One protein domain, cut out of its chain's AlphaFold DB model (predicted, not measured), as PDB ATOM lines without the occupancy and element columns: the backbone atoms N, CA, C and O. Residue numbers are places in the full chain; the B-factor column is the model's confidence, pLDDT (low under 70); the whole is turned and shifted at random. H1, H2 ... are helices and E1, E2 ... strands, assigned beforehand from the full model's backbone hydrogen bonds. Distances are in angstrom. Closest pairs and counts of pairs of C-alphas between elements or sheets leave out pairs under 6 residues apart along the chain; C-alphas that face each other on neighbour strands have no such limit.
ATOM      1  N   VAL A 161     168.183 151.355 159.735       86.75
ATOM      2  CA  VAL A 161     169.357 152.246 159.695       86.75
ATOM      3  C   VAL A 161     170.207 152.141 158.416       86.75
ATOM      4  O   VAL A 161     171.427 152.344 158.438       86.75
ATOM      5  N   ALA A 162     169.568 151.862 157.273       86.25
ATOM      6  CA  ALA A 162     170.216 151.586 155.989       86.25
ATOM      7  C   ALA A 162     171.157 152.714 155.537       86.25
ATOM      8  O   ALA A 162     172.254 152.466 155.039       86.25
ATOM      9  N   GLY A 163     170.780 153.975 155.769       85.81
ATOM     10  CA  GLY A 163     171.624 155.125 155.436       85.81
ATOM     11  C   GLY A 163     172.979 155.129 156.151       85.81
ATOM     12  O   GLY A 163     174.004 155.480 155.556       85.81
ATOM     13  N   MET A 164     173.006 154.709 157.419       85.44
ATOM     14  CA  MET A 164     174.233 154.649 158.213       85.44
ATOM     15  C   MET A 164     175.087 153.444 157.826       85.44
ATOM     16  O   MET A 164     176.292 153.598 157.604       85.44
ATOM     17  N   THR A 165     174.473 152.269 157.674       88.25
ATOM     18  CA  THR A 165     175.182 151.050 157.257       88.25
ATOM     19  C   THR A 165     175.802 151.217 155.873       88.25
ATOM     20  O   THR A 165     176.995 150.964 155.717       88.25
ATOM     21  N   ASN A 166     175.065 151.769 154.905       89.81
ATOM     22  CA  ASN A 166     175.573 152.054 153.562       89.81
ATOM     23  C   ASN A 166     176.766 153.015 153.585       89.81
ATOM     24  O   ASN A 166     177.771 152.776 152.913       89.81
ATOM     25  N   ALA A 167     176.694 154.090 154.378       89.31
ATOM     26  CA  ALA A 167     177.790 155.047 154.494       89.31
ATOM     27  C   ALA A 167     179.055 154.418 155.102       89.31
ATOM     28  O   ALA A 167     180.163 154.730 154.664       89.31
ATOM     29  N   LEU A 168     178.906 153.533 156.092       90.12
ATOM     30  CA  LEU A 168     180.025 152.809 156.698       90.12
ATOM     31  C   LEU A 168     180.610 151.769 155.740       90.12
ATOM     32  O   LEU A 168     181.828 151.716 155.563       90.12
ATOM     33  N   THR A 169     179.766 150.985 155.071       92.56
ATOM     34  CA  THR A 169     180.200 150.002 154.073       92.56
ATOM     35  C   THR A 169     180.907 150.667 152.897       92.56
ATOM     36  O   THR A 169     181.935 150.165 152.450       92.56
ATOM     37  N   ALA A 170     180.447 151.836 152.445       92.94
ATOM     38  CA  ALA A 170     181.138 152.612 151.418       92.94
ATOM     39  C   ALA A 170     182.541 153.067 151.865       92.94
ATOM     40  O   ALA A 170     183.436 153.166 151.028       92.94
ATOM     41  N   ARG A 171     182.762 153.268 153.174       92.75
ATOM     42  CA  ARG A 171     184.088 153.500 153.780       92.75
ATOM     43  C   ARG A 171     184.886 152.208 154.037       92.75
ATOM     44  O   ARG A 171     185.913 152.238 154.717       92.75
ATOM     45  N   GLY A 172     184.425 151.070 153.521       93.81
ATOM     46  CA  GLY A 172     185.083 149.769 153.638       93.81
ATOM     47  C   GLY A 172     184.792 149.022 154.943       93.81
ATOM     48  O   GLY A 172     185.469 148.035 155.243       93.81
ATOM     49  N   ALA A 173     183.810 149.465 155.739       92.06
ATOM     50  CA  ALA A 173     183.432 148.761 156.961       92.06
ATOM     51  C   ALA A 173     182.853 147.375 156.644       92.06
ATOM     52  O   ALA A 173     181.875 147.238 155.906       92.06
ATOM     53  N   ASN A 174     183.418 146.342 157.266       91.06
ATOM     54  CA  ASN A 174     182.863 144.994 157.234       91.06
ATOM     55  C   ASN A 174     181.994 144.769 158.478       91.06
ATOM     56  O   ASN A 174     182.528 144.465 159.542       91.06
ATOM     57  N   LEU A 175     180.670 144.883 158.345       85.62
ATOM     58  CA  LEU A 175     179.729 144.714 159.463       85.62
ATOM     59  C   LEU A 175     179.686 143.278 160.021       85.62
ATOM     60  O   LEU A 175     179.270 143.084 161.156       85.62
ATOM     61  N   HIS A 227     167.720 162.812 168.995       85.69
ATOM     62  CA  HIS A 227     168.032 163.948 168.128       85.69
ATOM     63  C   HIS A 227     168.358 165.246 168.894       85.69
ATOM     64  O   HIS A 227     168.546 166.301 168.281       85.69
ATOM     65  N   GLY A 228     168.470 165.177 170.225       76.50
ATOM     66  CA  GLY A 228     168.596 166.319 171.138       76.50
ATOM     67  C   GLY A 228     169.756 167.270 170.849       76.50
ATOM     68  O   GLY A 228     169.554 168.469 170.674       76.50
ATOM     69  N   SER A 229     170.979 166.743 170.763       69.00
ATOM     70  CA  SER A 229     172.196 167.571 170.665       69.00
ATOM     71  C   SER A 229     172.333 168.383 169.376       69.00
ATOM     72  O   SER A 229     173.079 169.362 169.343       69.00
ATOM     73  N   VAL A 230     171.653 167.974 168.304       79.06
ATOM     74  CA  VAL A 230     171.801 168.588 166.981       79.06
ATOM     75  C   VAL A 230     170.481 169.185 166.519       79.06
ATOM     76  O   VAL A 230     170.394 170.388 166.304       79.06
ATOM     77  N   VAL A 231     169.443 168.360 166.388       87.69
ATOM     78  CA  VAL A 231     168.170 168.781 165.793       87.69
ATOM     79  C   VAL A 231     167.394 169.655 166.764       87.69
ATOM     80  O   VAL A 231     166.998 170.755 166.404       87.69
ATOM     81  N   VAL A 232     167.218 169.212 168.010       87.69
ATOM     82  CA  VAL A 232     166.412 169.949 168.999       87.69
ATOM     83  C   VAL A 232     167.092 171.246 169.407       87.69
ATOM     84  O   VAL A 232     166.426 172.275 169.535       87.69
ATOM     85  N   ALA A 233     168.418 171.218 169.567       86.12
ATOM     86  CA  ALA A 233     169.189 172.411 169.886       86.12
ATOM     87  C   ALA A 233     169.037 173.508 168.818       86.12
ATOM     88  O   ALA A 233     168.953 174.692 169.150       86.12
ATOM     89  N   GLU A 234     168.942 173.118 167.544       91.31
ATOM     90  CA  GLU A 234     168.638 174.020 166.432       91.31
ATOM     91  C   GLU A 234     167.158 174.437 166.447       91.31
ATOM     92  O   GLU A 234     166.861 175.632 166.487       91.31
ATOM     93  N   TYR A 235     166.240 173.467 166.519       93.12
ATOM     94  CA  TYR A 235     164.793 173.669 166.374       93.12
ATOM     95  C   TYR A 235     164.206 174.559 167.459       93.12
ATOM     96  O   TYR A 235     163.486 175.520 167.180       93.12
ATOM     97  N   LYS A 236     164.598 174.305 168.708       91.06
ATOM     98  CA  LYS A 236     164.137 175.055 169.877       91.06
ATOM     99  C   LYS A 236     165.028 176.250 170.224       91.06
ATOM    100  O   LYS A 236     164.742 176.936 171.203       91.06
ATOM    101  N   GLY A 237     166.076 176.529 169.438       89.88
ATOM    102  CA  GLY A 237     166.945 177.698 169.629       89.88
ATOM    103  C   GLY A 237     167.771 177.643 170.917       89.88
ATOM    104  O   GLY A 237     167.870 178.633 171.638       89.88
ATOM    105  N   GLN A 238     168.329 176.475 171.238       88.50
ATOM    106  CA  GLN A 238     169.184 176.274 172.415       88.50
ATOM    107  C   GLN A 238     170.651 176.654 172.145       88.50
ATOM    108  O   GLN A 238     171.426 176.830 173.084       88.50
ATOM    109  N   ASN A 239     171.032 176.814 170.873       86.25
ATOM    110  CA  ASN A 239     172.352 177.296 170.476       86.25
ATOM    111  C   ASN A 239     172.494 178.802 170.750       86.25
ATOM    112  O   ASN A 239     171.695 179.614 170.282       86.25
ATOM    113  N   GLU A 240     173.534 179.191 171.492       85.19
ATOM    114  CA  GLU A 240     173.752 180.590 171.871       85.19
ATOM    115  C   GLU A 240     173.865 181.497 170.634       85.19
ATOM    116  O   GLU A 240     174.675 181.268 169.736       85.19
ATOM    117  N   GLY A 241     173.054 182.557 170.596       86.75
ATOM    118  CA  GLY A 241     173.075 183.546 169.516       86.75
ATOM    119  C   GLY A 241     172.361 183.126 168.227       86.75
ATOM    120  O   GLY A 241     172.382 183.897 167.270       86.75
ATOM    121  N   VAL A 242     171.708 181.961 168.198       92.00
ATOM    122  CA  VAL A 242     170.953 181.458 167.041       92.00
ATOM    123  C   VAL A 242     169.475 181.390 167.405       92.00
ATOM    124  O   VAL A 242     169.104 180.859 168.451       92.00
ATOM    125  N   LEU A 243     168.618 181.967 166.562       92.94
ATOM    126  CA  LEU A 243     167.174 181.939 166.792       92.94
ATOM    127  C   LEU A 243     166.611 180.520 166.587       92.94
ATOM    128  O   LEU A 243     167.142 179.787 165.748       92.94
ATOM    129  N   PRO A 244     165.539 180.143 167.314       93.94
ATOM    130  CA  PRO A 244     164.821 178.891 167.068       93.94
ATOM    131  C   PRO A 244     164.240 178.853 165.657       93.94
ATOM    132  O   PRO A 244     164.132 179.886 165.001       93.94
ATOM    133  N   ASP A 245     163.784 177.689 165.210       96.19
ATOM    134  CA  ASP A 245     163.014 177.591 163.974       96.19
ATOM    135  C   ASP A 245     161.692 178.375 164.087       96.19
ATOM    136  O   ASP A 245     161.042 178.409 165.138       96.19
ATOM    137  N   VAL A 246     161.285 179.047 163.011       96.25
ATOM    138  CA  VAL A 246     160.024 179.794 162.947       96.25
ATOM    139  C   VAL A 246     158.812 178.862 162.994       96.25
ATOM    140  O   VAL A 246     157.789 179.229 163.574       96.25
ATOM    141  N   HIS A 247     158.935 177.647 162.455       94.88
ATOM    142  CA  HIS A 247     157.872 176.645 162.488       94.88
ATOM    143  C   HIS A 247     157.609 176.174 163.921       94.88
ATOM    144  O   HIS A 247     156.459 176.034 164.317       94.88
ATOM    145  N   TRP A 248     158.659 176.053 164.737       93.50
ATOM    146  CA  TRP A 248     158.523 175.813 166.173       93.50
ATOM    147  C   TRP A 248     157.981 177.045 166.906       93.50
ATOM    148  O   TRP A 248     156.940 177.014 167.552       93.50
ATOM    149  N   SER A 249     158.709 178.158 166.817       94.06
ATOM    150  CA  SER A 249     158.525 179.299 167.722       94.06
ATOM    151  C   SER A 249     157.302 180.167 167.427       94.06
ATOM    152  O   SER A 249     156.878 180.914 168.308       94.06
ATOM    153  N   GLN A 250     156.763 180.118 166.205       93.06
ATOM    154  CA  GLN A 250     155.596 180.912 165.802       93.06
ATOM    155  C   GLN A 250     154.430 180.062 165.303       93.06
ATOM    156  O   GLN A 250     153.287 180.460 165.514       93.06
ATOM    157  N   ALA A 251     154.703 178.944 164.626       90.75
ATOM    158  CA  ALA A 251     153.653 178.063 164.114       90.75
ATOM    159  C   ALA A 251     153.322 176.894 165.056       90.75
ATOM    160  O   ALA A 251     152.391 176.155 164.757       90.75
ATOM    161  N   GLU A 252     154.055 176.743 166.168       91.38
ATOM    162  CA  GLU A 252     153.850 175.692 167.178       91.38
ATOM    163  C   GLU A 252     153.818 174.277 166.569       91.38
ATOM    164  O   GLU A 252     153.134 173.386 167.065       91.38
ATOM    165  N   MET A 253     154.566 174.072 165.477       91.56
ATOM    166  CA  MET A 253     154.674 172.783 164.802       91.56
ATOM    167  C   MET A 253     155.525 171.818 165.632       91.56
ATOM    168  O   MET A 253     156.583 172.181 166.145       91.56
ATOM    169  N   ASP A 254     155.054 170.582 165.738       88.12
ATOM    170  CA  ASP A 254     155.789 169.457 166.314       88.12
ATOM    171  C   ASP A 254     156.623 168.729 165.240       88.12
ATOM    172  O   ASP A 254     156.597 169.083 164.054       88.12
ATOM    173  N   CYS A 255     157.403 167.715 165.624       87.56
ATOM    174  CA  CYS A 255     158.235 166.980 164.666       87.56
ATOM    175  C   CYS A 255     157.367 166.311 163.590       87.56
ATOM    176  O   CYS A 255     157.717 166.337 162.408       87.56
ATOM    177  N   ASN A 256     156.213 165.760 163.983       86.50
ATOM    178  CA  ASN A 256     155.282 165.056 163.095       86.50
ATOM    179  C   ASN A 256     154.518 165.978 162.116       86.50
ATOM    180  O   ASN A 256     153.961 165.543 161.093       86.50
ATOM    181  N   SER A 257     154.533 167.286 162.366       87.75
ATOM    182  CA  SER A 257     154.035 168.303 161.440       87.75
ATOM    183  C   SER A 257     154.842 168.314 160.141       87.75
ATOM    184  O   SER A 257     154.256 168.484 159.068       87.75
ATOM    185  N   CYS A 258     156.145 168.028 160.221       85.50
ATOM    186  CA  CYS A 258     157.045 167.918 159.072       85.50
ATOM    187  C   CYS A 258     157.351 166.461 158.697       85.50
ATOM    188  O   CYS A 258     157.374 166.137 157.510       85.50
ATOM    189  N   HIS A 259     157.538 165.583 159.686       87.12
ATOM    190  CA  HIS A 259     157.873 164.176 159.482       87.12
ATOM    191  C   HIS A 259     156.641 163.279 159.542       87.12
ATOM    192  O   HIS A 259     156.062 163.044 160.599       87.12
ATOM    193  N   LYS A 260     156.212 162.766 158.389       83.56
ATOM    194  CA  LYS A 260     154.958 162.008 158.289       83.56
ATOM    195  C   LYS A 260     155.134 160.539 158.658       83.56
ATOM    196  O   LYS A 260     156.230 159.988 158.633       83.56
ATOM    197  N   ILE A 261     154.010 159.882 158.946       83.56
ATOM    198  CA  ILE A 261     153.969 158.504 159.450       83.56
ATOM    199  C   ILE A 261     154.725 157.500 158.565       83.56
ATOM    200  O   ILE A 261     155.369 156.602 159.094       83.56
ATOM    201  N   GLY A 262     154.718 157.678 157.238       83.88
ATOM    202  CA  GLY A 262     155.464 156.823 156.306       83.88
ATOM    203  C   GLY A 262     156.986 156.924 156.466       83.88
ATOM    204  O   GLY A 262     157.684 155.937 156.275       83.88
ATOM    205  N   GLU A 263     157.512 158.070 156.905       82.81
ATOM    206  CA  GLU A 263     158.949 158.233 157.171       82.81
ATOM    207  C   GLU A 263     159.381 157.509 158.460       82.81
ATOM    208  O   GLU A 263     160.528 157.074 158.591       82.81
ATOM    209  N   MET A 264     158.449 157.341 159.406       87.12
ATOM    210  CA  MET A 264     158.692 156.675 160.688       87.12
ATOM    211  C   MET A 264     158.429 155.171 160.612       87.12
ATOM    212  O   MET A 264     159.290 154.370 160.970       87.12
ATOM    213  N   HIS A 265     157.256 154.774 160.123       90.94
ATOM    214  CA  HIS A 265     156.824 153.379 160.021       90.94
ATOM    215  C   HIS A 265     157.317 152.682 158.747       90.94
ATOM    216  O   HIS A 265     157.238 151.463 158.661       90.94
ATOM    217  N   GLY A 266     157.849 153.427 157.779       88.94
ATOM    218  CA  GLY A 266     158.171 152.922 156.449       88.94
ATOM    219  C   GLY A 266     156.992 153.054 155.484       88.94
ATOM    220  O   GLY A 266     155.824 153.046 155.871       88.94
ATOM    221  N   ASP A 267     157.315 153.172 154.202       87.50
ATOM    222  CA  ASP A 267     156.378 153.341 153.086       87.50
ATOM    223  C   ASP A 267     156.521 152.223 152.031       87.50
ATOM    224  O   ASP A 267     155.915 152.270 150.961       87.50
ATOM    225  N   GLY A 268     157.325 151.199 152.336       86.75
ATOM    226  CA  GLY A 268     157.666 150.103 151.431       86.75
ATOM    227  C   GLY A 268     158.867 150.398 150.528       86.75
ATOM    228  O   GLY A 268     159.356 149.481 149.865       86.75
ATOM    229  N   GLN A 269     159.387 151.629 150.522       85.25
ATOM    230  CA  GLN A 269     160.595 152.004 149.801       85.25
ATOM    231  C   GLN A 269     161.785 152.089 150.760       85.25
ATOM    232  O   GLN A 269     161.843 152.909 151.669       85.25
ATOM    233  N   THR A 270     162.800 151.255 150.538       79.12
ATOM    234  CA  THR A 270     164.048 151.373 151.298       79.12
ATOM    235  C   THR A 270     164.890 152.512 150.742       79.12
ATOM    236  O   THR A 270     165.380 152.448 149.613       79.12
ATOM    237  N   TYR A 271     165.110 153.529 151.566       80.88
ATOM    238  CA  TYR A 271     165.973 154.658 151.241       80.88
ATOM    239  C   TYR A 271     167.437 154.345 151.545       80.88
ATOM    240  O   TYR A 271     167.780 153.762 152.576       80.88
ATOM    241  N   THR A 272     168.337 154.744 150.645       77.94
ATOM    242  CA  THR A 272     169.764 154.413 150.796       77.94
ATOM    243  C   THR A 272     170.519 155.419 151.654       77.94
ATOM    244  O   THR A 272     171.654 155.149 152.054       77.94
ATOM    245  N   ASN A 273     169.912 156.581 151.911       76.19
ATOM    246  CA  ASN A 273     170.459 157.677 152.695       76.19
ATOM    247  C   ASN A 273     169.349 158.658 153.123       76.19
ATOM    248  O   ASN A 273     168.270 158.695 152.540       76.19
ATOM    249  N   SER A 274     169.649 159.507 154.108       69.31
ATOM    250  CA  SER A 274     168.700 160.465 154.692       69.31
ATOM    251  C   SER A 274     168.323 161.649 153.786       69.31
ATOM    252  O   SER A 274     167.656 162.558 154.255       69.31
ATOM    253  N   ARG A 275     168.792 161.706 152.529       68.25
ATOM    254  CA  ARG A 275     168.467 162.787 151.574       68.25
ATOM    255  C   ARG A 275     167.364 162.405 150.590       68.25
ATOM    256  O   ARG A 275     166.960 163.225 149.781       68.25
ATOM    257  N   GLU A 276     166.927 161.152 150.587       66.38
ATOM    258  CA  GLU A 276     165.911 160.671 149.639       66.38
ATOM    259  C   GLU A 276     164.481 160.782 150.214       66.38
ATOM    260  O   GLU A 276     163.515 160.914 149.451       66.38
ATOM    261  N   SER A 277     164.381 160.833 151.546       61.75
ATOM    262  CA  SER A 277     163.163 161.018 152.347       61.75
ATOM    263  C   SER A 277     163.254 162.337 153.116       61.75
ATOM    264  O   SER A 277     163.592 162.349 154.296       61.75
ATOM    265  N   VAL A 278     163.081 163.465 152.423       63.62
ATOM    266  CA  VAL A 278     163.017 164.783 153.066       63.62
ATOM    267  C   VAL A 278     161.884 165.589 152.445       63.62
ATOM    268  O   VAL A 278     161.728 165.604 151.221       63.62
ATOM    269  N   LEU A 279     161.128 166.267 153.308       77.00
ATOM    270  CA  LEU A 279     160.175 167.324 152.978       77.00
ATOM    271  C   LEU A 279     160.858 168.440 152.166       77.00
ATOM    272  O   LEU A 279     161.915 168.939 152.567       77.00
ATOM    273  N   ASN A 280     160.253 168.886 151.061       82.44
ATOM    274  CA  ASN A 280     160.726 170.074 150.351       82.44
ATOM    275  C   ASN A 280     159.989 171.319 150.843       82.44
ATOM    276  O   ASN A 280     158.785 171.296 151.076       82.44
ATOM    277  N   CYS A 281     160.693 172.450 150.942       86.19
ATOM    278  CA  CYS A 281     160.077 173.708 151.375       86.19
ATOM    279  C   CYS A 281     158.889 174.096 150.477       86.19
ATOM    280  O   CYS A 281     157.897 174.624 150.966       86.19
ATOM    281  N   THR A 282     158.977 173.792 149.180       86.00
ATOM    282  CA  THR A 282     157.941 174.073 148.177       86.00
ATOM    283  C   THR A 282     156.699 173.198 148.290       86.00
ATOM    284  O   THR A 282     155.688 173.529 147.683       86.00
ATOM    285  N   ASP A 283     156.743 172.120 149.078       85.81
ATOM    286  CA  ASP A 283     155.555 171.306 149.358       85.81
ATOM    287  C   ASP A 283     154.567 172.075 150.262       85.81
ATOM    288  O   ASP A 283     153.368 171.810 150.238       85.81
ATOM    289  N   CYS A 284     155.061 173.068 151.017       86.75
ATOM    290  CA  CYS A 284     154.261 173.941 151.888       86.75
ATOM    291  C   CYS A 284     154.296 175.426 151.475       86.75
ATOM    292  O   CYS A 284     153.378 176.178 151.803       86.75
ATOM    293  N   HIS A 285     155.352 175.876 150.790       87.88
ATOM    294  CA  HIS A 285     155.554 177.273 150.401       87.88
ATOM    295  C   HIS A 285     155.495 177.452 148.882       87.88
ATOM    296  O   HIS A 285     156.445 177.126 148.173       87.88
ATOM    297  N   ASP A 286     154.406 178.042 148.392       85.69
ATOM    298  CA  ASP A 286     154.257 178.367 146.976       85.69
ATOM    299  C   ASP A 286     155.161 179.546 146.573       85.69
ATOM    300  O   ASP A 286     155.105 180.634 147.154       85.69
ATOM    301  N   LEU A 287     156.013 179.313 145.574       80.62
ATOM    302  CA  LEU A 287     156.943 180.301 145.026       80.62
ATOM    303  C   LEU A 287     156.478 180.884 143.682       80.62
ATOM    304  O   LEU A 287     157.143 181.785 143.167       80.62
ATOM    305  N   THR A 288     155.368 180.402 143.111       75.88
ATOM    306  CA  THR A 288     154.896 180.814 141.776       75.88
ATOM    307  C   THR A 288     154.513 182.297 141.707       75.88
ATOM    308  O   THR A 288     154.824 182.949 140.712       75.88
ATOM    309  N   ASP A 289     153.979 182.852 142.799       62.38
ATOM    310  CA  ASP A 289     153.626 184.274 142.953       62.38
ATOM    311  C   ASP A 289     154.591 185.040 143.886       62.38
ATOM    312  O   ASP A 289     154.248 186.059 144.489       62.38
ATOM    313  N   SER A 290     155.826 184.555 144.058       75.69
ATOM    314  CA  SER A 290     156.789 185.214 144.942       75.69
ATOM    315  C   SER A 290     157.303 186.542 144.362       75.69
ATOM    316  O   SER A 290     158.143 186.551 143.461       75.69
ATOM    317  N   ASP A 291     156.947 187.657 145.007       82.19
ATOM    318  CA  ASP A 291     157.500 189.001 144.742       82.19
ATOM    319  C   ASP A 291     158.989 189.168 145.144       82.19
ATOM    320  O   ASP A 291     159.592 190.223 144.931       82.19
ATOM    321  N   VAL A 292     159.603 188.151 145.758       85.75
ATOM    322  CA  VAL A 292     161.013 188.174 146.180       85.75
ATOM    323  C   VAL A 292     161.923 187.816 145.000       85.75
ATOM    324  O   VAL A 292     162.058 186.648 144.638       85.75
ATOM    325  N   GLU A 293     162.598 188.823 144.433       85.44
ATOM    326  CA  GLU A 293     163.528 188.684 143.293       85.44
ATOM    327  C   GLU A 293     164.589 187.593 143.522       85.44
ATOM    328  O   GLU A 293     164.945 186.859 142.601       85.44
ATOM    329  N   GLN A 294     165.065 187.441 144.762       85.75
ATOM    330  CA  GLN A 294     166.091 186.468 145.135       85.75
ATOM    331  C   GLN A 294     165.677 185.018 144.856       85.75
ATOM    332  O   GLN A 294     166.560 184.224 144.539       85.75
ATOM    333  N   HIS A 295     164.381 184.683 144.913       88.94
ATOM    334  CA  HIS A 295     163.889 183.339 144.587       88.94
ATOM    335  C   HIS A 295     164.021 183.008 143.092       88.94
ATOM    336  O   HIS A 295     164.134 181.840 142.744       88.94
ATOM    337  N   GLN A 296     164.067 184.021 142.221       84.75
ATOM    338  CA  GLN A 296     164.190 183.844 140.769       84.75
ATOM    339  C   GLN A 296     165.652 183.833 140.297       84.75
ATOM    340  O   GLN A 296     165.978 183.247 139.273       84.75
ATOM    341  N   ILE A 297     166.557 184.500 141.020       85.25
ATOM    342  CA  ILE A 297     167.971 184.612 140.609       85.25
ATOM    343  C   ILE A 297     168.901 183.595 141.291       85.25
ATOM    344  O   ILE A 297     170.053 183.468 140.878       85.25
ATOM    345  N   HIS A 298     168.430 182.873 142.315       88.19
ATOM    346  CA  HIS A 298     169.195 181.854 143.049       88.19
ATOM    347  C   HIS A 298     168.627 180.434 142.882       88.19
ATOM    348  O   HIS A 298     168.616 179.651 143.826       88.19
ATOM    349  N   GLU A 299     168.216 180.071 141.664       86.06
ATOM    350  CA  GLU A 299     167.694 178.730 141.336       86.06
ATOM    351  C   GLU A 299     168.696 177.594 141.642       86.06
ATOM    352  O   GLU A 299     168.308 176.464 141.929       86.06
ATOM    353  N   GLU A 300     170.002 177.887 141.627       89.00
ATOM    354  CA  GLU A 300     171.070 176.916 141.904       89.00
ATOM    355  C   GLU A 300     171.439 176.780 143.397       89.00
ATOM    356  O   GLU A 300     172.391 176.067 143.732       89.00
ATOM    357  N   VAL A 301     170.744 177.474 144.304       92.12
ATOM    358  CA  VAL A 301     171.087 177.540 145.735       92.12
ATOM    359  C   VAL A 301     169.954 176.962 146.581       92.12
ATOM    360  O   VAL A 301     168.797 177.336 146.421       92.12
ATOM    361  N   ALA A 302     170.284 176.070 147.517       93.75
ATOM    362  CA  ALA A 302     169.299 175.489 148.425       93.75
ATOM    363  C   ALA A 302     168.687 176.550 149.355       93.75
ATOM    364  O   ALA A 302     169.405 177.397 149.890       93.75
ATOM    365  N   CYS A 303     167.379 176.456 149.619       92.69
ATOM    366  CA  CYS A 303     166.624 177.428 150.426       92.69
ATOM    367  C   CYS A 303     167.260 177.674 151.806       92.69
ATOM    368  O   CYS A 303     167.330 178.807 152.280       92.69
ATOM    369  N   GLN A 304     167.785 176.620 152.433       94.00
ATOM    370  CA  GLN A 304     168.410 176.670 153.753       94.00
ATOM    371  C   GLN A 304     169.642 177.587 153.786       94.00
ATOM    372  O   GLN A 304     169.932 178.148 154.836       94.00
ATOM    373  N   VAL A 305     170.330 177.808 152.660       95.62
ATOM    374  CA  VAL A 305     171.462 178.753 152.585       95.62
ATOM    375  C   VAL A 305     171.021 180.174 152.934       95.62
ATOM    376  O   VAL A 305     171.766 180.904 153.584       95.62
ATOM    377  N   CYS A 306     169.810 180.559 152.531       94.50
ATOM    378  CA  CYS A 306     169.232 181.858 152.856       94.50
ATOM    379  C   CYS A 306     168.420 181.825 154.149       94.50
ATOM    380  O   CYS A 306     168.347 182.840 154.832       94.50
ATOM    381  N   HIS A 307     167.785 180.699 154.471       95.69
ATOM    382  CA  HIS A 307     166.793 180.637 155.540       95.69
ATOM    383  C   HIS A 307     167.286 180.032 156.855       95.69
ATOM    384  O   HIS A 307     166.570 180.123 157.840       95.69
ATOM    385  N   SER A 308     168.494 179.480 156.938       95.88
ATOM    386  CA  SER A 308     169.060 179.063 158.226       95.88
ATOM    387  C   SER A 308     169.440 180.280 159.081       95.88
ATOM    388  O   SER A 308     170.137 181.181 158.617       95.88
ATOM    389  N   ALA A 309     168.990 180.311 160.340       94.56
ATOM    390  CA  ALA A 309     169.151 181.453 161.246       94.56
ATOM    391  C   ALA A 309     170.605 181.779 161.625       94.56
ATOM    392  O   ALA A 309     170.867 182.843 162.189       94.56
ATOM    393  N   GLY A 310     171.550 180.877 161.359       91.88
ATOM    394  CA  GLY A 310     172.954 181.066 161.692       91.88
ATOM    395  C   GLY A 310     173.706 179.753 161.851       91.88
ATOM    396  O   GLY A 310     173.273 178.710 161.362       91.88
ATOM    397  N   ALA A 311     174.852 179.828 162.531       92.69
ATOM    398  CA  ALA A 311     175.723 178.686 162.782       92.69
ATOM    399  C   ALA A 311     174.971 177.525 163.449       92.69
ATOM    400  O   ALA A 311     174.101 177.723 164.294       92.69
ATOM    401  N   TYR A 312     175.318 176.306 163.061       92.38
ATOM    402  CA  TYR A 312     174.647 175.087 163.496       92.38
ATOM    403  C   TYR A 312     175.675 174.036 163.910       92.38
ATOM    404  O   TYR A 312     176.875 174.183 163.659       92.38
ATOM    405  N   THR A 313     175.221 172.982 164.582       87.88
ATOM    406  CA  THR A 313     176.122 172.009 165.207       87.88
ATOM    407  C   THR A 313     176.872 171.205 164.145       87.88
ATOM    408  O   THR A 313     176.271 170.654 163.224       87.88
ATOM    409  N   ASN A 314     178.196 171.126 164.271       87.31
ATOM    410  CA  ASN A 314     179.097 170.311 163.459       87.31
ATOM    411  C   ASN A 314     179.869 169.355 164.366       87.31
ATOM    412  O   ASN A 314     180.335 169.754 165.432       87.31
ATOM    413  N   CYS A 315     180.024 168.105 163.931       77.44
ATOM    414  CA  CYS A 315     180.557 167.029 164.757       77.44
ATOM    415  C   CYS A 315     181.781 166.425 164.064       77.44
ATOM    416  O   CYS A 315     181.636 165.542 163.225       77.44
ATOM    417  N   SER A 316     182.990 166.895 164.374       68.06
ATOM    418  CA  SER A 316     184.216 166.428 163.705       68.06
ATOM    419  C   SER A 316     184.940 165.291 164.421       68.06
ATOM    420  O   SER A 316     185.895 164.754 163.881       68.06
ATOM    421  N   GLY A 317     184.474 164.871 165.601       61.47
ATOM    422  CA  GLY A 317     185.127 163.801 166.371       61.47
ATOM    423  C   GLY A 317     184.281 163.182 167.481       61.47
ATOM    424  O   GLY A 317     184.822 162.502 168.345       61.47
ATOM    425  N   CYS A 318     182.963 163.396 167.475       61.03
ATOM    426  CA  CYS A 318     182.092 163.044 168.599       61.03
ATOM    427  C   CYS A 318     182.011 161.542 168.904       61.03
ATOM    428  O   CYS A 318     181.603 161.190 169.997       61.03
ATOM    429  N   HIS A 319     182.393 160.656 167.979       61.34
ATOM    430  CA  HIS A 319     182.392 159.200 168.194       61.34
ATOM    431  C   HIS A 319     183.792 158.596 168.393       61.34
ATOM    432  O   HIS A 319     183.924 157.374 168.441       61.34
ATOM    433  N   VAL A 320     184.838 159.420 168.517       56.44
ATOM    434  CA  VAL A 320     186.185 158.950 168.866       56.44
ATOM    435  C   VAL A 320     186.260 158.813 170.388       56.44
ATOM    436  O   VAL A 320     186.167 159.802 171.109       56.44
ATOM    437  N   SER A 321     186.398 157.585 170.889       50.00
ATOM    438  CA  SER A 321     186.590 157.312 172.319       50.00
ATOM    439  C   SER A 321     188.074 157.122 172.649       50.00
ATOM    440  O   SER A 321     188.703 156.221 172.083       50.00
ATOM    441  N   ASP A 322     188.609 157.893 173.596       47.72
ATOM    442  CA  ASP A 322     189.846 157.579 174.327       47.72
ATOM    443  C   ASP A 322     189.528 157.008 175.734       47.72
ATOM    444  O   ASP A 322     188.371 156.718 176.047       47.72
ATOM    445  N   GLU A 323     190.549 156.779 176.575       40.75
ATOM    446  CA  GLU A 323     190.378 156.306 177.966       40.75
ATOM    447  C   GLU A 323     189.676 157.339 178.884       40.75
ATOM    448  O   GLU A 323     189.294 156.995 180.004       40.75
ATOM    449  N   GLU A 324     189.490 158.581 178.429       39.88
ATOM    450  CA  GLU A 324     189.005 159.736 179.198       39.88
ATOM    451  C   GLU A 324     187.590 160.192 178.778       39.88
ATOM    452  O   GLU A 324     186.944 160.945 179.511       39.88
ATOM    453  N   GLY A 325     187.061 159.667 177.668       48.81
ATOM    454  CA  GLY A 325     185.703 159.912 177.176       48.81
ATOM    455  C   GLY A 325     185.660 160.853 175.969       48.81
ATOM    456  O   GLY A 325     186.672 161.218 175.389       48.81
ATOM    457  N   MET A 326     184.459 161.231 175.532       46.00
ATOM    458  CA  MET A 326     184.287 162.104 174.363       46.00
ATOM    459  C   MET A 326     184.568 163.560 174.756       46.00
ATOM    460  O   MET A 326     184.002 164.061 175.728       46.00
ATOM    461  N   THR A 327     185.428 164.259 174.012       45.47
ATOM    462  CA  THR A 327     185.730 165.672 174.278       45.47
ATOM    463  C   THR A 327     184.681 166.580 173.627       45.47
ATOM    464  O   THR A 327     184.384 166.459 172.436       45.47
ATOM    465  N   LEU A 328     184.125 167.528 174.393       48.22
ATOM    466  CA  LEU A 328     183.197 168.557 173.885       48.22
ATOM    467  C   LEU A 328     183.836 169.450 172.806       48.22
ATOM    468  O   LEU A 328     183.125 170.021 171.987       48.22
ATOM    469  N   ASP A 329     185.171 169.504 172.744       50.78
ATOM    470  CA  ASP A 329     185.934 170.214 171.707       50.78
ATOM    471  C   ASP A 329     185.632 169.704 170.279       50.78
ATOM    472  O   ASP A 329     185.894 170.405 169.301       50.78
ATOM    473  N   SER A 330     185.048 168.507 170.146       61.78
ATOM    474  CA  SER A 330     184.644 167.899 168.871       61.78
ATOM    475  C   SER A 330     183.308 168.405 168.299       61.78
ATOM    476  O   SER A 330     182.992 168.094 167.145       61.78
ATOM    477  N   MET A 331     182.538 169.179 169.078       72.94
ATOM    478  CA  MET A 331     181.299 169.841 168.652       72.94
ATOM    479  C   MET A 331     181.539 171.340 168.482       72.94
ATOM    480  O   MET A 331     181.909 172.025 169.431       72.94
ATOM    481  N   GLN A 332     181.320 171.860 167.277       81.62
ATOM    482  CA  GLN A 332     181.515 173.278 166.967       81.62
ATOM    483  C   GLN A 332     180.281 173.836 166.263       81.62
ATOM    484  O   GLN A 332     179.704 173.172 165.402       81.62
ATOM    485  N   LEU A 333     179.884 175.062 166.606       88.44
ATOM    486  CA  LEU A 333     178.890 175.796 165.829       88.44
ATOM    487  C   LEU A 333     179.592 176.463 164.647       88.44
ATOM    488  O   LEU A 333     180.495 177.274 164.840       88.44
ATOM    489  N   ASP A 334     179.179 176.122 163.430       91.50
ATOM    490  CA  ASP A 334     179.712 176.719 162.203       91.50
ATOM    491  C   ASP A 334     178.622 176.802 161.126       91.50
ATOM    492  O   ASP A 334     177.613 176.095 161.182       91.50
ATOM    493  N   PHE A 335     178.819 177.682 160.147       94.38
ATOM    494  CA  PHE A 335     177.940 177.866 158.998       94.38
ATOM    495  C   PHE A 335     178.760 177.722 157.721       94.38
ATOM    496  O   PHE A 335     179.613 178.564 157.431       94.38
ATOM    497  N   LYS A 336     178.495 176.670 156.938       96.31
ATOM    498  CA  LYS A 336     179.276 176.380 155.732       96.31
ATOM    499  C   LYS A 336     178.396 176.061 154.533       96.31
ATOM    500  O   LYS A 336     177.570 175.156 154.565       96.31
ATOM    501  N   ILE A 337     178.651 176.774 153.441       96.62
ATOM    502  CA  ILE A 337     178.091 176.563 152.109       96.62
ATOM    503  C   ILE A 337     179.081 175.705 151.320       96.62
ATOM    504  O   ILE A 337     180.210 176.121 151.045       96.62
ATOM    505  N   GLY A 338     178.661 174.498 150.959       96.31
ATOM    506  CA  GLY A 338     179.431 173.563 150.147       96.31
ATOM    507  C   GLY A 338     178.795 173.322 148.781       96.31
ATOM    508  O   GLY A 338     177.674 173.752 148.500       96.31
ATOM    509  N   LEU A 339     179.519 172.593 147.937       95.31
ATOM    510  CA  LEU A 339     178.983 172.043 146.699       95.31
ATOM    511  C   LEU A 339     178.120 170.816 146.986       95.31
ATOM    512  O   LEU A 339     178.424 169.990 147.855       95.31
ATOM    513  N   ASN A 340     177.065 170.654 146.201       92.62
ATOM    514  CA  ASN A 340     176.280 169.439 146.214       92.62
ATOM    515  C   ASN A 340     176.990 168.321 145.443       92.62
ATOM    516  O   ASN A 340     176.934 168.238 144.219       92.62
ATOM    517  N   ALA A 341     177.668 167.437 146.177       88.94
ATOM    518  CA  ALA A 341     178.391 166.310 145.591       88.94
ATOM    519  C   ALA A 341     177.478 165.201 145.030       88.94
ATOM    520  O   ALA A 341     177.988 164.299 144.361       88.94
ATOM    521  N   ASN A 342     176.171 165.239 145.317       85.62
ATOM    522  CA  ASN A 342     175.198 164.262 144.833       85.62
ATOM    523  C   ASN A 342     173.832 164.935 144.576       85.62
ATOM    524  O   ASN A 342     172.950 164.841 145.435       85.62
ATOM    525  N   PRO A 343     173.675 165.654 143.449       86.12
ATOM    526  CA  PRO A 343     172.411 166.280 143.082       86.12
ATOM    527  C   PRO A 343     171.365 165.224 142.733       86.12
ATOM    528  O   PRO A 343     171.657 164.256 142.031       86.12
ATOM    529  N   THR A 344     170.141 165.436 143.199       84.44
ATOM    530  CA  THR A 344     168.971 164.609 142.876       84.44
ATOM    531  C   THR A 344     167.849 165.502 142.361       84.44
ATOM    532  O   THR A 344     167.950 166.723 142.435       84.44
ATOM    533  N   GLU A 345     166.763 164.918 141.858       83.06
ATOM    534  CA  GLU A 345     165.585 165.694 141.446       83.06
ATOM    535  C   GLU A 345     164.987 166.502 142.611       83.06
ATOM    536  O   GLU A 345     164.662 167.672 142.441       83.06
ATOM    537  N   LYS A 346     164.936 165.916 143.817       78.88
ATOM    538  CA  LYS A 346     164.473 166.596 145.042       78.88
ATOM    539  C   LYS A 346     165.487 167.609 145.593       78.88
ATOM    540  O   LYS A 346     165.114 168.557 146.271       78.88
ATOM    541  N   HIS A 347     166.777 167.425 145.309       84.94
ATOM    542  CA  HIS A 347     167.853 168.307 145.770       84.94
ATOM    543  C   HIS A 347     168.789 168.688 144.610       84.94
ATOM    544  O   HIS A 347     169.938 168.223 144.567       84.94
ATOM    545  N   PRO A 348     168.316 169.517 143.659       88.81
ATOM    546  CA  PRO A 348     169.021 169.782 142.403       88.81
ATOM    547  C   PRO A 348     170.110 170.856 142.525       88.81
ATOM    548  O   PRO A 348     170.910 171.029 141.609       88.81
ATOM    549  N   TRP A 349     170.148 171.586 143.642       91.12
ATOM    550  CA  TRP A 349     170.979 172.776 143.813       91.12
ATOM    551  C   TRP A 349     172.477 172.483 143.703       91.12
ATOM    552  O   TRP A 349     172.959 171.462 144.197       91.12
ATOM    553  N   THR A 350     173.221 173.427 143.125       93.88
ATOM    554  CA  THR A 350     174.689 173.424 143.074       93.88
ATOM    555  C   THR A 350     175.281 173.714 144.452       93.88
ATOM    556  O   THR A 350     176.241 173.057 144.863       93.88
ATOM    557  N   TYR A 351     174.713 174.690 145.168       94.75
ATOM    558  CA  TYR A 351     175.178 175.137 146.482       94.75
ATOM    559  C   TYR A 351     174.166 174.785 147.569       94.75
ATOM    560  O   TYR A 351     172.970 175.018 147.421       94.75
ATOM    561  N   GLN A 352     174.659 174.259 148.686       95.38
ATOM    562  CA  GLN A 352     173.837 173.857 149.827       95.38
ATOM    563  C   GLN A 352     174.611 174.048 151.131       95.38
ATOM    564  O   GLN A 352     175.844 174.104 151.126       95.38
ATOM    565  N   LEU A 353     173.904 174.086 152.258       95.50
ATOM    566  CA  LEU A 353     174.559 174.011 153.559       95.50
ATOM    567  C   LEU A 353     175.144 172.623 153.785       95.50
ATOM    568  O   LEU A 353     174.558 171.622 153.374       95.50
ATOM    569  N   VAL A 354     176.308 172.565 154.429       94.94
ATOM    570  CA  VAL A 354     177.027 171.324 154.742       94.94
ATOM    571  C   VAL A 354     177.390 171.243 156.217       94.94
ATOM    572  O   VAL A 354     177.713 172.248 156.844       94.94
ATOM    573  N   ARG A 355     177.331 170.031 156.765       92.31
ATOM    574  CA  ARG A 355     177.694 169.694 158.140       92.31
ATOM    575  C   ARG A 355     178.793 168.645 158.139       92.31
ATOM    576  O   ARG A 355     178.724 167.679 157.371       92.31
ATOM    577  N   HIS A 356     179.767 168.800 159.028       91.50
ATOM    578  CA  HIS A 356     180.704 167.726 159.330       91.50
ATOM    579  C   HIS A 356     179.998 166.626 160.133       91.50
ATOM    580  O   HIS A 356     179.495 166.880 161.230       91.50
ATOM    581  N   VAL A 357     179.938 165.408 159.591       87.19
ATOM    582  CA  VAL A 357     179.353 164.242 160.279       87.19
ATOM    583  C   VAL A 357     180.368 163.618 161.243       87.19
ATOM    584  O   VAL A 357     181.562 163.717 160.960       87.19
ATOM    585  N   PRO A 358     179.941 162.952 162.339       81.44
ATOM    586  CA  PRO A 358     180.819 162.487 163.422       81.44
ATOM    587  C   PRO A 358     181.661 161.265 163.035       81.44
ATOM    588  O   PRO A 358     181.525 160.183 163.597       81.44
ATOM    589  N   VAL A 359     182.531 161.428 162.041       83.00
ATOM    590  CA  VAL A 359     183.421 160.383 161.550       83.00
ATOM    591  C   VAL A 359     184.778 160.964 161.166       83.00
ATOM    592  O   VAL A 359     184.879 161.989 160.501       83.00
ATOM    593  N   THR A 360     185.812 160.239 161.553       84.81
ATOM    594  CA  THR A 360     187.238 160.475 161.345       84.81
ATOM    595  C   THR A 360     187.888 159.146 160.971       84.81
ATOM    596  O   THR A 360     187.299 158.069 161.116       84.81
ATOM    597  N   THR A 361     189.137 159.181 160.515       83.06
ATOM    598  CA  THR A 361     189.879 157.960 160.158       83.06
ATOM    599  C   THR A 361     190.056 156.983 161.327       83.06
ATOM    600  O   THR A 361     190.305 155.799 161.112       83.06
ATOM    601  N   ASP A 362     189.940 157.466 162.564       80.88
ATOM    602  CA  ASP A 362     190.161 156.730 163.808       80.88
ATOM    603  C   ASP A 362     188.897 156.555 164.670       80.88
ATOM    604  O   ASP A 362     189.002 156.049 165.784       80.88
ATOM    605  N   THR A 363     187.699 156.862 164.152       80.62
ATOM    606  CA  THR A 363     186.419 156.740 164.891       80.62
ATOM    607  C   THR A 363     186.248 155.405 165.612       80.62
ATOM    608  O   THR A 363     185.789 155.364 166.746       80.62
ATOM    609  N   PHE A 364     186.672 154.301 164.994       82.88
ATOM    610  CA  PHE A 364     186.546 152.964 165.582       82.88
ATOM    611  C   PHE A 364     187.873 152.377 166.085       82.88
ATOM    612  O   PHE A 364     187.963 151.168 166.309       82.88
ATOM    613  N   ALA A 365     188.905 153.204 166.288       81.69
ATOM    614  CA  ALA A 365     190.236 152.744 166.693       81.69
ATOM    615  C   ALA A 365     190.231 151.972 168.026       81.69
ATOM    616  O   ALA A 365     190.976 151.003 168.171       81.69
ATOM    617  N   ALA A 366     189.340 152.328 168.960       81.19
ATOM    618  CA  ALA A 366     189.157 151.611 170.227       81.19
ATOM    619  C   ALA A 366     188.637 150.170 170.048       81.19
ATOM    620  O   ALA A 366     188.870 149.302 170.892       81.19
ATOM    621  N   TYR A 367     187.951 149.890 168.939       82.50
ATOM    622  CA  TYR A 367     187.371 148.581 168.645       82.50
ATOM    623  C   TYR A 367     188.295 147.720 167.784       82.50
ATOM    624  O   TYR A 367     188.250 146.491 167.873       82.50
ATOM    625  N   GLY A 368     189.156 148.336 166.977       83.75
ATOM    626  CA  GLY A 368     190.151 147.640 166.179       83.75
ATOM    627  C   GLY A 368     190.904 148.564 165.229       83.75
ATOM    628  O   GLY A 368     190.502 149.689 164.952       83.75
ATOM    629  N   ASN A 369     192.006 148.057 164.681       83.19
ATOM    630  CA  ASN A 369     192.815 148.812 163.732       83.19
ATOM    631  C   ASN A 369     192.151 148.853 162.350       83.19
ATOM    632  O   ASN A 369     191.791 147.804 161.813       83.19
ATOM    633  N   ASN A 370     192.101 150.046 161.750       85.75
ATOM    634  CA  ASN A 370     191.726 150.271 160.350       85.75
ATOM    635  C   ASN A 370     190.371 149.651 159.951       85.75
ATOM    636  O   ASN A 370     190.273 148.937 158.954       85.75
ATOM    637  N   LEU A 371     189.330 149.905 160.750       89.75
ATOM    638  CA  LEU A 371     187.977 149.402 160.479       89.75
ATOM    639  C   LEU A 371     187.250 150.158 159.350       89.75
ATOM    640  O   LEU A 371     186.218 149.682 158.889       89.75
ATOM    641  N   LEU A 372     187.808 151.281 158.878       91.56
ATOM    642  CA  LEU A 372     187.328 152.076 157.737       91.56
ATOM    643  C   LEU A 372     188.438 152.223 156.674       91.56
ATOM    644  O   LEU A 372     188.977 153.317 156.499       91.56
ATOM    645  N   PRO A 373     188.844 151.130 156.003       92.31
ATOM    646  CA  PRO A 373     189.999 151.132 155.103       92.31
ATOM    647  C   PRO A 373     189.819 152.016 153.862       92.31
ATOM    648  O   PRO A 373     190.812 152.513 153.336       92.31
ATOM    649  N   ASP A 374     188.579 152.243 153.425       94.62
ATOM    650  CA  ASP A 374     188.249 153.035 152.238       94.62
ATOM    651  C   ASP A 374     187.633 154.387 152.628       94.62
ATOM    652  O   ASP A 374     186.674 154.864 152.019       94.62
ATOM    653  N   PHE A 375     188.171 155.001 153.689       91.75
ATOM    654  CA  PHE A 375     187.634 156.218 154.300       91.75
ATOM    655  C   PHE A 375     187.317 157.321 153.280       91.75
ATOM    656  O   PHE A 375     186.284 157.975 153.392       91.75
ATOM    657  N   ASP A 376     188.146 157.491 152.251       93.19
ATOM    658  CA  ASP A 376     188.010 158.569 151.268       93.19
ATOM    659  C   ASP A 376     186.802 158.453 150.322       93.19
ATOM    660  O   ASP A 376     186.477 159.413 149.623       93.19
ATOM    661  N   ASN A 377     186.095 157.319 150.305       93.19
ATOM    662  CA  ASN A 377     184.962 157.104 149.399       93.19
ATOM    663  C   ASN A 377     183.730 157.957 149.727       93.19
ATOM    664  O   ASN A 377     182.867 158.149 148.868       93.19
ATOM    665  N   VAL A 378     183.623 158.450 150.963       91.44
ATOM    666  CA  VAL A 378     182.469 159.223 151.431       91.44
ATOM    667  C   VAL A 378     182.953 160.542 152.046       91.44
ATOM    668  O   VAL A 378     183.793 160.514 152.949       91.44
ATOM    669  N   PRO A 379     182.414 161.703 151.633       91.75
ATOM    670  CA  PRO A 379     182.738 162.982 152.267       91.75
ATOM    671  C   PRO A 379     182.428 162.994 153.772       91.75
ATOM    672  O   PRO A 379     181.451 162.376 154.215       91.75
ATOM    673  N   THR A 380     183.258 163.672 154.570       91.56
ATOM    674  CA  THR A 380     182.971 163.952 155.994       91.56
ATOM    675  C   THR A 380     182.071 165.178 156.136       91.56
ATOM    676  O   THR A 380     181.183 165.195 156.983       91.56
ATOM    677  N   TRP A 381     182.187 166.142 155.223       92.81
ATOM    678  CA  TRP A 381     181.217 167.213 155.039       92.81
ATOM    679  C   TRP A 381     180.102 166.754 154.106       92.81
ATOM    680  O   TRP A 381     180.331 166.467 152.932       92.81
ATOM    681  N   LYS A 382     178.876 166.682 154.620       91.31
ATOM    682  CA  LYS A 382     177.690 166.278 153.855       91.31
ATOM    683  C   LYS A 382     176.664 167.388 153.888       91.31
ATOM    684  O   LYS A 382     176.570 168.100 154.883       91.31
ATOM    685  N   GLY A 383     175.891 167.553 152.817       90.44
ATOM    686  CA  GLY A 383     174.871 168.590 152.855       90.44
ATOM    687  C   GLY A 383     173.768 168.265 153.854       90.44
ATOM    688  O   GLY A 383     173.398 167.098 154.010       90.44
ATOM    689  N   THR A 384     173.292 169.309 154.516       89.94
ATOM    690  CA  THR A 384     172.470 169.263 155.723       89.94
ATOM    691  C   THR A 384     171.282 170.206 155.590       89.94
ATOM    692  O   THR A 384     171.354 171.199 154.865       89.94
ATOM    693  N   SER A 385     170.235 169.924 156.355       89.62
ATOM    694  CA  SER A 385     169.084 170.803 156.551       89.62
ATOM    695  C   SER A 385     169.051 171.198 158.029       89.62
ATOM    696  O   SER A 385     168.524 170.438 158.843       89.62
ATOM    697  N   PRO A 386     169.703 172.308 158.424       92.00
ATOM    698  CA  PRO A 386     169.660 172.771 159.806       92.00
ATOM    699  C   PRO A 386     168.221 173.103 160.200       92.00
ATOM    700  O   PRO A 386     167.482 173.685 159.404       92.00
ATOM    701  N   HIS A 387     167.829 172.741 161.416       92.94
ATOM    702  CA  HIS A 387     166.455 172.928 161.894       92.94
ATOM    703  C   HIS A 387     166.318 174.289 162.573       92.94
ATOM    704  O   HIS A 387     165.985 174.365 163.738       92.94
ATOM    705  N   ASN A 388     166.695 175.372 161.904       94.50
ATOM    706  CA  ASN A 388     166.679 176.719 162.486       94.50
ATOM    707  C   ASN A 388     166.179 177.749 161.470       94.50
ATOM    708  O   ASN A 388     166.766 178.814 161.288       94.50
ATOM    709  N   ILE A 389     165.125 177.396 160.744       95.69
ATOM    710  CA  ILE A 389     164.617 178.171 159.622       95.69
ATOM    711  C   ILE A 389     163.997 179.487 160.097       95.69
ATOM    712  O   ILE A 389     163.190 179.530 161.021       95.69
ATOM    713  N   GLN A 390     164.361 180.579 159.434       95.25
ATOM    714  CA  GLN A 390     163.858 181.925 159.661       95.25
ATOM    715  C   GLN A 390     163.567 182.616 158.329       95.25
ATOM    716  O   GLN A 390     164.244 182.424 157.315       95.25
ATOM    717  N   LYS A 391     162.551 183.483 158.333       91.25
ATOM    718  CA  LYS A 391     162.209 184.287 157.151       91.25
ATOM    719  C   LYS A 391     163.303 185.311 156.836       91.25
ATOM    720  O   LYS A 391     163.639 185.506 155.672       91.25
ATOM    721  N   ILE A 392     163.849 185.950 157.869       90.31
ATOM    722  CA  ILE A 392     164.927 186.940 157.772       90.31
ATOM    723  C   ILE A 392     166.113 186.410 158.572       90.31
ATOM    724  O   ILE A 392     165.963 186.074 159.746       90.31
ATOM    725  N   THR A 393     167.273 186.335 157.932       94.19
ATOM    726  CA  THR A 393     168.518 185.802 158.489       94.19
ATOM    727  C   THR A 393     169.658 186.781 158.237       94.19
ATOM    728  O   THR A 393     169.585 187.581 157.298       94.19
ATOM    729  N   PRO A 394     170.767 186.687 158.991       91.12
ATOM    730  CA  PRO A 394     171.959 187.468 158.685       91.12
ATOM    731  C   PRO A 394     172.423 187.303 157.229       91.12
ATOM    732  O   PRO A 394     172.889 188.261 156.622       91.12
ATOM    733  N   GLN A 395     172.270 186.119 156.634       90.25
ATOM    734  CA  GLN A 395     172.686 185.834 155.260       90.25
ATOM    735  C   GLN A 395     171.787 186.516 154.221       90.25
ATOM    736  O   GLN A 395     172.299 187.050 153.238       90.25
ATOM    737  N   ASN A 396     170.467 186.525 154.425       90.69
ATOM    738  CA  ASN A 396     169.519 187.024 153.425       90.69
ATOM    739  C   ASN A 396     169.177 188.522 153.556       90.69
ATOM    740  O   ASN A 396     168.508 189.070 152.681       90.69
ATOM    741  N   GLU A 397     169.684 189.206 154.587       89.50
ATOM    742  CA  GLU A 397     169.501 190.651 154.781       89.50
ATOM    743  C   GLU A 397     170.089 191.501 153.644       89.50
ATOM    744  O   GLU A 397     169.489 192.497 153.231       89.50
ATOM    745  N   THR A 398     171.276 191.145 153.138       87.19
ATOM    746  CA  THR A 398     171.918 191.850 152.019       87.19
ATOM    747  C   THR A 398     172.733 190.895 151.155       87.19
ATOM    748  O   THR A 398     173.344 189.957 151.660       87.19
ATOM    749  N   CYS A 399     172.865 191.181 149.855       84.44
ATOM    750  CA  CYS A 399     173.679 190.349 148.960       84.44
ATOM    751  C   CYS A 399     175.165 190.282 149.381       84.44
ATOM    752  O   CYS A 399     175.866 189.322 149.058       84.44
ATOM    753  N   GLY A 400     175.659 191.306 150.091       84.06
ATOM    754  CA  GLY A 400     177.028 191.356 150.605       84.06
ATOM    755  C   GLY A 400     177.302 190.286 151.658       84.06
ATOM    756  O   GLY A 400     178.395 189.727 151.661       84.06
ATOM    757  N   ASN A 401     176.292 189.923 152.451       89.25
ATOM    758  CA  ASN A 401     176.420 188.960 153.544       89.25
ATOM    759  C   ASN A 401     176.676 187.524 153.057       89.25
ATOM    760  O   ASN A 401     177.016 186.671 153.864       89.25
ATOM    761  N   CYS A 402     176.574 187.261 151.748       86.75
ATOM    762  CA  CYS A 402     177.050 186.022 151.129       86.75
ATOM    763  C   CYS A 402     178.196 186.276 150.143       86.75
ATOM    764  O   CYS A 402     179.256 185.665 150.242       86.75
ATOM    765  N   HIS A 403     178.025 187.196 149.189       86.69
ATOM    766  CA  HIS A 403     178.998 187.364 148.101       86.69
ATOM    767  C   HIS A 403     180.292 188.078 148.514       86.69
ATOM    768  O   HIS A 403     181.286 187.986 147.795       86.69
ATOM    769  N   SER A 404     180.293 188.796 149.641       86.94
ATOM    770  CA  SER A 404     181.493 189.443 150.197       86.94
ATOM    771  C   SER A 404     182.084 188.688 151.390       86.94
ATOM    772  O   SER A 404     183.098 189.125 151.927       86.94
ATOM    773  N   GLU A 405     181.500 187.542 151.755       89.94
ATOM    774  CA  GLU A 405     181.855 186.765 152.944       89.94
ATOM    775  C   GLU A 405     182.427 185.394 152.548       89.94
ATOM    776  O   GLU A 405     181.729 184.376 152.564       89.94
ATOM    777  N   PRO A 406     183.720 185.327 152.170       88.81
ATOM    778  CA  PRO A 406     184.344 184.081 151.732       88.81
ATOM    779  C   PRO A 406     184.325 182.998 152.819       88.81
ATOM    780  O   PRO A 406     184.344 181.811 152.500       88.81
ATOM    781  N   ASP A 407     184.291 183.390 154.092       91.44
ATOM    782  CA  ASP A 407     184.363 182.474 155.228       91.44
ATOM    783  C   ASP A 407     183.097 181.624 155.410       91.44
ATOM    784  O   ASP A 407     183.180 180.569 156.039       91.44
ATOM    785  N   LEU A 408     181.975 182.005 154.784       93.88
ATOM    786  CA  LEU A 408     180.760 181.184 154.744       93.88
ATOM    787  C   LEU A 408     180.886 179.974 153.819       93.88
ATOM    788  O   LEU A 408     180.070 179.067 153.903       93.88
ATOM    789  N   PHE A 409     181.865 179.937 152.917       94.94
ATOM    790  CA  PHE A 409     182.035 178.825 151.984       94.94
ATOM    791  C   PHE A 409     183.019 177.800 152.539       94.94
ATOM    792  O   PHE A 409     184.064 178.169 153.072       94.94
ATOM    793  N   LEU A 410     182.716 176.511 152.354       95.06
ATOM    794  CA  LEU A 410     183.613 175.421 152.724       95.06
ATOM    795  C   LEU A 410     184.835 175.426 151.802       95.06
ATOM    796  O   LEU A 410     184.773 174.979 150.653       95.06
ATOM    797  N   GLN A 411     185.954 175.938 152.302       91.44
ATOM    798  CA  GLN A 411     187.187 176.110 151.540       91.44
ATOM    799  C   GLN A 411     188.243 175.066 151.925       91.44
ATOM    800  O   GLN A 411     188.165 174.468 152.994       91.44
ATOM    801  N   PRO A 412     189.309 174.877 151.117       90.25
ATOM    802  CA  PRO A 412     190.381 173.933 151.448       90.25
ATOM    803  C   PRO A 412     191.027 174.158 152.824       90.25
ATOM    804  O   PRO A 412     191.534 173.214 153.417       90.25
ATOM    805  N   LYS A 413     191.017 175.400 153.329       90.25
ATOM    806  CA  LYS A 413     191.541 175.756 154.659       90.25
ATOM    807  C   LYS A 413     190.701 175.208 155.821       90.25
ATOM    808  O   LYS A 413     191.226 175.112 156.923       90.25
ATOM    809  N   ASP A 414     189.439 174.871 155.565       90.44
ATOM    810  CA  ASP A 414     188.486 174.381 156.565       90.44
ATOM    811  C   ASP A 414     188.522 172.842 156.677       90.44
ATOM    812  O   ASP A 414     187.883 172.263 157.551       90.44
ATOM    813  N   ILE A 415     189.267 172.163 155.793       90.06
ATOM    814  CA  ILE A 415     189.334 170.701 155.724       90.06
ATOM    815  C   ILE A 415     190.590 170.191 156.428       90.06
ATOM    816  O   ILE A 415     191.711 170.606 156.118       90.06
TER     817      ILE A 415
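AT A GLANCE: This is residues 161 to 175 and 227 to 415 of the 815 residues of the protein "Cytochrome c domain-containing protein" of Anaerolineaceae bacterium 4572_78 (UniProt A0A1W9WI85). With little regular structure, long loops and short, scattered helices lie round a small core of strands: the antiparallel meander E3 E4 E5, each strand beside the one before, and the hairpin E1 and E2. The printed part has 204 residues, 65 of them in eight named helices and five strands, class mixed; H8 follows the strands. It is compact, radius of gyration of the C-alphas 18.0 A, spanning 57 by 43 by 30 A.

IN THESE COORDINATES: H1, residues 162 to 170, 11.9 A, begins at C-alpha 162 (170.216, 151.586, 155.989). H2 is 227 to 235, H3 246 to 249, H4 255 to 258, H5 261 to 265, H6 293 to 297, H7 303 to 307. E1 is 312 to 315, E2 331 to 334, E3 337 to 339, E4 351 to 356, 15.8 A, E5 381 to 383. H8, 400 to 403, ends at C-alpha 403 (178.998, 187.364, 148.101).

HOW THE PARTS SIT: Within hydrogen-bond range are N 338 and O 352 of E3 and E4, 2.8 A, N 355 and O 382 of E4 and E5, 2.8 A, and N 314 and O 332 of E1 and E2, 2.8 A. The closest C-alphas of H2 and E1, Val 230 and Thr 313, are 5.8 A apart. Every O i to N i+4 pair is within range in H1, H5, H6 and H7, 3 of 5 in H2; H3, H4 and H8 are too short.

THE WHOLE: Residues 176 to 226 are not printed, a gap of 24.1 A between C-alphas 175 and 227. In the printed part 22 residues have pLDDT under 70, among them residues 316 to 330, the long link E1 to E2.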